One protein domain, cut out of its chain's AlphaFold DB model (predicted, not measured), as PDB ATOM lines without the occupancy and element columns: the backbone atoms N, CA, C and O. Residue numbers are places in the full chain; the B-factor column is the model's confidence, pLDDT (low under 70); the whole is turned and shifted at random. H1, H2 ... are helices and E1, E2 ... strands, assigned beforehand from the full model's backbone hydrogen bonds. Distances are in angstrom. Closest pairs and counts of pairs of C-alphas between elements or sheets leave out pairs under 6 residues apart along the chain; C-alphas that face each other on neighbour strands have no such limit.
ATOM      1  N   ARG A  28      20.508  28.781  85.287       92.31
ATOM      2  CA  ARG A  28      20.984  29.908  84.488       92.31
ATOM      3  C   ARG A  28      22.403  29.583  84.050       92.31
ATOM      4  O   ARG A  28      23.241  29.270  84.890       92.31
ATOM      5  N   ILE A  29      22.664  29.652  82.763       93.69
ATOM      6  CA  ILE A  29      23.958  29.385  82.151       93.69
ATOM      7  C   ILE A  29      24.475  30.718  81.627       93.69
ATOM      8  O   ILE A  29      23.738  31.425  80.953       93.69
ATOM      9  N   THR A  30      25.700  31.087  81.973       94.31
ATOM     10  CA  THR A  30      26.292  32.359  81.555       94.31
ATOM     11  C   THR A  30      27.313  32.125  80.454       94.31
ATOM     12  O   THR A  30      28.097  31.169  80.503       94.31
ATOM     13  N   TYR A  31      27.318  33.015  79.466       94.88
ATOM     14  CA  TYR A  31      28.303  33.039  78.391       94.88
ATOM     15  C   TYR A  31      29.052  34.364  78.403       94.88
ATOM     16  O   TYR A  31      28.486  35.409  78.727       94.88
ATOM     17  N   LEU A  32      30.326  34.312  78.033       95.19
ATOM     18  CA  LEU A  32      31.184  35.482  77.898       95.19
ATOM     19  C   LEU A  32      31.787  35.527  76.502       95.19
ATOM     20  O   LEU A  32      32.112  34.492  75.917       95.19
ATOM     21  N   VAL A  33      31.975  36.731  75.976       94.31
ATOM     22  CA  VAL A  33      32.704  36.921  74.719       94.31
ATOM     23  C   VAL A  33      34.161  36.476  74.858       94.31
ATOM     24  O   VAL A  33      34.759  36.514  75.936       94.31
ATOM     25  N   SER A  34      34.782  36.089  73.746       89.19
ATOM     26  CA  SER A  34      36.229  35.843  73.736       89.19
ATOM     27  C   SER A  34      37.001  37.099  74.175       89.19
ATOM     28  O   SER A  34      36.618  38.221  73.842       89.19
ATOM     29  N   ASN A  35      38.090  36.922  74.933       89.38
ATOM     30  CA  ASN A  35      38.861  38.017  75.548       89.38
ATOM     31  C   ASN A  35      38.029  38.957  76.447       89.38
ATOM     32  O   ASN A  35      38.353  40.137  76.580       89.38
ATOM     33  N   CYS A  36      36.986  38.437  77.103       90.88
ATOM     34  CA  CYS A  36      36.055  39.191  77.951       90.88
ATOM     35  C   CYS A  36      36.723  40.150  78.956       90.88
ATOM     36  O   CYS A  36      36.232  41.255  79.169       90.88
ATOM     37  N   ARG A  37      37.877  39.787  79.528       92.44
ATOM     38  CA  ARG A  37      38.600  40.630  80.499       92.44
ATOM     39  C   ARG A  37      39.254  41.869  79.894       92.44
ATOM     40  O   ARG A  37      39.431  42.855  80.599       92.44
ATOM     41  N   ALA A  38      39.609  41.813  78.614       92.56
ATOM     42  CA  ALA A  38      40.218  42.915  77.872       92.56
ATOM     43  C   ALA A  38      39.203  43.667  76.995       92.56
ATOM     44  O   ALA A  38      39.528  44.711  76.437       92.56
ATOM     45  N   ASN A  39      37.980  43.147  76.866       91.25
ATOM     46  CA  ASN A  39      36.920  43.760  76.081       91.25
ATOM     47  C   ASN A  39      36.028  44.649  76.970       91.25
ATOM     48  O   ASN A  39      35.278  44.101  77.776       91.25
ATOM     49  N   PRO A  40      36.033  45.986  76.803       92.31
ATOM     50  CA  PRO A  40      35.234  46.903  77.620       92.31
ATOM     51  C   PRO A  40      33.718  46.739  77.455       92.31
ATOM     52  O   PRO A  40      32.965  47.224  78.294       92.31
ATOM     53  N   ALA A  41      33.259  46.057  76.401       90.81
ATOM     54  CA  ALA A  41      31.846  45.739  76.214       90.81
ATOM     55  C   ALA A  41      31.380  44.526  77.039       90.81
ATOM     56  O   ALA A  41      30.184  44.256  77.090       90.81
ATOM     57  N   SER A  42      32.303  43.785  77.660       93.06
ATOM     58  CA  SER A  42      31.975  42.600  78.448       93.06
ATOM     59  C   SER A  42      31.775  42.930  79.924       93.06
ATOM     60  O   SER A  42      32.474  43.755  80.518       93.06
ATOM     61  N   SER A  43      30.857  42.206  80.550       92.81
ATOM     62  CA  SER A  43      30.582  42.254  81.986       92.81
ATOM     63  C   SER A  43      31.774  41.814  82.855       92.81
ATOM     64  O   SER A  43      31.843  42.164  84.040       92.81
ATOM     65  N   ALA A  44      32.722  41.078  82.265       93.75
ATOM     66  CA  ALA A  44      33.951  40.608  82.899       93.75
ATOM     67  C   ALA A  44      35.161  41.539  82.686       93.75
ATOM     68  O   ALA A  44      36.268  41.195  83.109       93.75
ATOM     69  N   TYR A  45      34.989  42.696  82.035       94.69
ATOM     70  CA  TYR A  45      36.088  43.627  81.766       94.69
ATOM     71  C   TYR A  45      36.809  44.060  83.049       94.69
ATOM     72  O   TYR A  45      36.184  44.546  83.991       94.69
ATOM     73  N   GLY A  46      38.134  43.880  83.082       91.94
ATOM     74  CA  GLY A  46      38.968  44.252  84.228       91.94
ATOM     75  C   GLY A  46      38.694  43.462  85.515       91.94
ATOM     76  O   GLY A  46      39.128  43.896  86.579       91.94
ATOM     77  N   LYS A  47      37.971  42.334  85.447       88.25
ATOM     78  CA  LYS A  47      37.648  41.506  86.617       88.25
ATOM     79  C   LYS A  47      38.526  40.262  86.708       88.25
ATOM     80  O   LYS A  47      38.749  39.568  85.714       88.25
ATOM     81  N   ASP A  48      38.933  39.944  87.933       86.19
ATOM     82  CA  ASP A  48      39.687  38.727  88.242       86.19
ATOM     83  C   ASP A  48      38.786  37.496  88.398       86.19
ATOM     84  O   ASP A  48      39.136  36.414  87.918       86.19
ATOM     85  N   ASP A  49      37.611  37.660  89.015       85.12
ATOM     86  CA  ASP A  49      36.581  36.623  89.112       85.12
ATOM     87  C   ASP A  49      35.472  36.873  88.085       85.12
ATOM     88  O   ASP A  49      34.768  37.887  88.116       85.12
ATOM     89  N   CYS A  50      35.322  35.921  87.164       84.31
ATOM     90  CA  CYS A  50      34.319  35.961  86.107       84.31
ATOM     91  C   CYS A  50      33.121  35.056  86.392       84.31
ATOM     92  O   CYS A  50      32.200  35.052  85.585       84.31
ATOM     93  N   SER A  51      33.108  34.323  87.514       79.81
ATOM     94  CA  SER A  51      32.091  33.301  87.801       79.81
ATOM     95  C   SER A  51      30.681  33.873  87.659       79.81
ATOM     96  O   SER A  51      29.814  33.272  87.046       79.81
ATOM     97  N   TRP A  52      30.475  35.096  88.144       81.12
ATOM     98  CA  TRP A  52      29.182  35.782  88.149       81.12
ATOM     99  C   TRP A  52      28.915  36.666  86.928       81.12
ATOM    100  O   TRP A  52      27.865  37.308  86.851       81.12
ATOM    101  N   CYS A  53      29.870  36.752  86.003       89.38
ATOM    102  CA  CYS A  53      29.754  37.589  84.818       89.38
ATOM    103  C   CYS A  53      28.921  36.878  83.748       89.38
ATOM    104  O   CYS A  53      28.907  35.649  83.657       89.38
ATOM    105  N   SER A  54      28.198  37.664  82.960       93.06
ATOM    106  CA  SER A  54      27.355  37.165  81.884       93.06
ATOM    107  C   SER A  54      27.175  38.251  80.834       93.06
ATOM    108  O   SER A  54      26.648  39.323  81.137       93.06
ATOM    109  N   ASP A  55      27.626  37.969  79.617       92.56
ATOM    110  CA  ASP A  55      27.368  38.798  78.437       92.56
ATOM    111  C   ASP A  55      26.117  38.301  77.696       92.56
ATOM    112  O   ASP A  55      25.434  39.078  77.029       92.56
ATOM    113  N   ALA A  56      25.795  37.014  77.849       92.62
ATOM    114  CA  ALA A  56      24.535  36.411  77.440       92.62
ATOM    115  C   ALA A  56      24.124  35.302  78.415       92.62
ATOM    116  O   ALA A  56      24.970  34.611  78.983       92.62
ATOM    117  N   ASP A  57      22.814  35.100  78.554       92.88
ATOM    118  CA  ASP A  57      22.233  34.102  79.446       92.88
ATOM    119  C   ASP A  57      21.485  33.005  78.674       92.88
ATOM    120  O   ASP A  57      20.658  33.268  77.799       92.88
ATOM    121  N   GLY A  58      21.756  31.761  79.056       92.88
ATOM    122  CA  GLY A  58      21.034  30.557  78.668       92.88
ATOM    123  C   GLY A  58      20.216  30.025  79.837       92.88
ATOM    124  O   GLY A  58      20.599  30.159  81.000       92.88
ATOM    125  N   TYR A  59      19.083  29.394  79.547       93.44
ATOM    126  CA  TYR A  59      18.229  28.810  80.579       93.44
ATOM    127  C   TYR A  59      17.922  27.359  80.245       93.44
ATOM    128  O   TYR A  59      17.420  27.034  79.168       93.44
ATOM    129  N   ALA A  60      18.211  26.471  81.196       93.62
ATOM    130  CA  ALA A  60      18.107  25.034  80.993       93.62
ATOM    131  C   ALA A  60      17.378  24.342  82.138       93.62
ATOM    132  O   ALA A  60      17.544  24.675  83.314       93.62
ATOM    133  N   CYS A  61      16.583  23.325  81.811       92.75
ATOM    134  CA  CYS A  61      16.117  22.366  82.805       92.75
ATOM    135  C   CYS A  61      17.256  21.398  83.170       92.75
ATOM    136  O   CYS A  61      18.306  21.375  82.532       92.75
ATOM    137  N   LYS A  62      17.035  20.537  84.170       91.25
ATOM    138  CA  LYS A  62      18.065  19.589  84.627       91.25
ATOM    139  C   LYS A  62      18.576  18.620  83.563       91.25
ATOM    140  O   LYS A  62      19.691  18.135  83.682       91.25
ATOM    141  N   LYS A  63      17.754  18.302  82.563       95.06
ATOM    142  CA  LYS A  63      18.118  17.352  81.506       95.06
ATOM    143  C   LYS A  63      18.977  17.990  80.413       95.06
ATOM    144  O   LYS A  63      19.826  17.309  79.860       95.06
ATOM    145  N   HIS A  64      18.773  19.280  80.144       95.56
ATOM    146  CA  HIS A  64      19.416  19.995  79.037       95.56
ATOM    147  C   HIS A  64      20.510  20.965  79.503       95.56
ATOM    148  O   HIS A  64      20.967  21.781  78.715       95.56
ATOM    149  N   GLU A  65      20.949  20.901  80.769       93.50
ATOM    150  CA  GLU A  65      22.018  21.768  81.296       93.50
ATOM    151  C   GLU A  65      23.265  21.718  80.408       93.50
ATOM    152  O   GLU A  65      23.776  22.754  79.986       93.50
ATOM    153  N   ARG A  66      23.733  20.505  80.093       93.88
ATOM    154  CA  ARG A  66      24.934  20.304  79.283       93.88
ATOM    155  C   ARG A  66      24.748  20.761  77.839       93.88
ATOM    156  O   ARG A  66      25.662  21.355  77.290       93.88
ATOM    157  N   GLU A  67      23.587  20.488  77.253       94.81
ATOM    158  CA  GLU A  67      23.262  20.878  75.878       94.81
ATOM    159  C   GLU A  67      23.292  22.396  75.729       94.81
ATOM    160  O   GLU A  67      24.068  22.922  74.939       94.81
ATOM    161  N   VAL A  68      22.562  23.105  76.592       93.38
ATOM    162  CA  VAL A  68      22.544  24.570  76.588       93.38
ATOM    163  C   VAL A  68      23.930  25.130  76.927       93.38
ATOM    164  O   VAL A  68      24.371  26.088  76.308       93.38
ATOM    165  N   SER A  69      24.689  24.505  77.834       92.81
ATOM    166  CA  SER A  69      26.066  24.944  78.130       92.81
ATOM    167  C   SER A  69      27.013  24.812  76.935       92.81
ATOM    168  O   SER A  69      27.991  25.547  76.857       92.81
ATOM    169  N   GLN A  70      26.751  23.886  76.015       92.62
ATOM    170  CA  GLN A  70      27.568  23.681  74.817       92.62
ATOM    171  C   GLN A  70      27.075  24.502  73.619       92.62
ATOM    172  O   GLN A  70      27.872  24.801  72.733       92.62
ATOM    173  N   ASP A  71      25.805  24.904  73.618       92.69
ATOM    174  CA  ASP A  71      25.186  25.750  72.597       92.69
ATOM    175  C   ASP A  71      25.412  27.244  72.889       92.69
ATOM    176  O   ASP A  71      24.489  28.027  73.116       92.69
ATOM    177  N   ALA A  72      26.684  27.638  72.973       91.38
ATOM    178  CA  ALA A  72      27.043  29.031  73.203       91.38
ATOM    179  C   ALA A  72      26.715  29.889  71.961       91.38
ATOM    180  O   ALA A  72      27.008  29.475  70.834       91.38
ATOM    181  N   PRO A  73      26.181  31.114  72.137       89.94
ATOM    182  CA  PRO A  73      25.976  32.045  71.032       89.94
ATOM    183  C   PRO A  73      27.267  32.316  70.246       89.94
ATOM    184  O   PRO A  73      28.370  32.289  70.797       89.94
ATOM    185  N   MET A  74      27.137  32.628  68.953       91.38
ATOM    186  CA  MET A  74      28.289  32.847  68.072       91.38
ATOM    187  C   MET A  74      29.253  33.907  68.635       91.38
ATOM    188  O   MET A  74      28.862  35.042  68.900       91.38
ATOM    189  N   GLY A  75      30.530  33.537  68.781       89.38
ATOM    190  CA  GLY A  75      31.585  34.412  69.312       89.38
ATOM    191  C   GLY A  75      31.689  34.448  70.844       89.38
ATOM    192  O   GLY A  75      32.547  35.158  71.381       89.38
ATOM    193  N   MET A  76      30.857  33.676  71.544       93.38
ATOM    194  CA  MET A  76      30.873  33.529  72.997       93.38
ATOM    195  C   MET A  76      31.278  32.116  73.412       93.38
ATOM    196  O   MET A  76      31.199  31.165  72.637       93.38
ATOM    197  N   SER A  77      31.691  31.992  74.666       92.12
ATOM    198  CA  SER A  77      32.029  30.729  75.308       92.12
ATOM    199  C   SER A  77      31.283  30.604  76.623       92.12
ATOM    200  O   SER A  77      31.044  31.593  77.318       92.12
ATOM    201  N   TRP A  78      30.944  29.370  76.981       93.69
ATOM    202  CA  TRP A  78      30.402  29.055  78.296       93.69
ATOM    203  C   TRP A  78      31.335  29.523  79.415       93.69
ATOM    204  O   TRP A  78      32.551  29.326  79.344       93.69
ATOM    205  N   CYS A  79      30.752  30.128  80.447       92.19
ATOM    206  CA  CYS A  79      31.468  30.591  81.627       92.19
ATOM    207  C   CYS A  79      31.087  29.791  82.874       92.19
ATOM    208  O   CYS A  79      31.964  29.243  83.542       92.19
ATOM    209  N   SER A  80      29.802  29.744  83.228       91.62
ATOM    210  CA  SER A  80      29.343  29.086  84.455       91.62
ATOM    211  C   SER A  80      27.871  28.685  84.380       91.62
ATOM    212  O   SER A  80      27.099  29.206  83.578       91.62
ATOM    213  N   ALA A  81      27.469  27.742  85.233       91.56
ATOM    214  CA  ALA A  81      26.083  27.318  85.394       91.56
ATOM    215  C   ALA A  81      25.644  27.478  86.856       91.56
ATOM    216  O   ALA A  81      26.333  27.068  87.789       91.56
ATOM    217  N   PHE A  82      24.469  28.068  87.049       89.81
ATOM    218  CA  PHE A  82      23.954  28.503  88.337       89.81
ATOM    219  C   PHE A  82      22.559  27.934  88.587       89.81
ATOM    220  O   PHE A  82      21.643  28.203  87.807       89.81
ATOM    221  N   PRO A  83      22.330  27.188  89.680       88.00
ATOM    222  CA  PRO A  83      20.997  26.706  90.006       88.00
ATOM    223  C   PRO A  83      20.087  27.873  90.415       88.00
ATOM    224  O   PRO A  83      20.305  28.511  91.443       88.00
ATOM    225  N   LEU A  84      19.004  28.100  89.670       79.75
ATOM    226  CA  LEU A  84      18.024  29.171  89.904       79.75
ATOM    227  C   LEU A  84      17.374  29.096  91.291       79.75
ATOM    228  O   LEU A  84      17.002  30.117  91.860       79.75
ATOM    229  N   LYS A  85      17.281  27.901  91.890       69.38
ATOM    230  CA  LYS A  85      16.772  27.735  93.264       69.38
ATOM    231  C   LYS A  85      17.629  28.434  94.323       69.38
ATOM    232  O   LYS A  85      17.094  28.796  95.370       69.38
ATOM    233  N   SER A  86      18.919  28.626  94.056       63.16
ATOM    234  CA  SER A  86      19.810  29.411  94.919       63.16
ATOM    235  C   SER A  86      19.554  30.918  94.791       63.16
ATOM    236  O   SER A  86      19.922  31.677  95.680       63.16
ATOM    237  N   PHE A  87      18.835  31.339  93.746       59.16
ATOM    238  CA  PHE A  87      18.480  32.725  93.446       59.16
ATOM    239  C   PHE A  87      16.971  32.930  93.563       59.16
ATOM    240  O   PHE A  87      16.301  33.295  92.602       59.16
TER     241      PHE A  87
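What this domain is: This is residues 28 to 87 of the 93 residues of an uncharacterized protein of viral metagenome (UniProt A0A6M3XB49). What is the overall shape? A small twisted sheet of three strands has the short helix H1 over one face, and a large loop, residues 34 to 55, reaches beyond one end of E1. What is it made of? The 60 printed residues hold E1, E2, H1 and E3 in chain order, with under half of the residues in these elements; the class is mixed, helices and strands, and the sheet E2 E1 E3 is antiparallel. How large is it? It is compact, with a radius of gyration of the C-alphas of 11.5 A, yet flat, spanning 34 by 26 by 13 A.

Where its parts are: Where does the printed part begin? E1, residues 28 to 33, begins at C-alpha 28 (20.984, 29.908, 84.488) and is 16.8 A long. What follows? E2, residues 56 to 60, is 13.5 A long, and H1, residues 65 to 70, is 8.7 A. Where is the longest strand? E3, residues 76 to 83, is 20.8 A long and ends at C-alpha 83 (20.997, 26.706, 90.006).

How they stand to each other: How do the strands pair? The inner strand E1 is antiparallel to E2, in a hairpin with N 29 and O 58 2.8 A apart, and to E3, with N 30 and O 80 2.8 A apart. Where is H1? It is on the sheet at a height of 7.9 A, only just over E1 alone since 2 of its C-alphas fall on E2, and runs along the strands at 11 degrees to E1 on the local plane. Its closest C-alphas to E3 are Ser 69 and Trp 78, 6.0 A apart, and every O i to N i+4 pair in H1 is within hydrogen-bond range. What do E2, H1 and E3 make? They form a split strand-helix-strand unit, two strands running the same way with a helix between them along the chain and E1 between them in the sheet; its crossover is right-handed.

The domain as a whole: How far does it reach? The C-alphas of Pro 40 and Lys 63, the two farthest apart, are 34.4 A apart. Is it whole? The printed part has no cut; the link E1 to E2 is long, 22 residues. Where is confidence low? Residues 85 to 87 are under 70 in pLDDT, against a mean of 90.0 over the printed part.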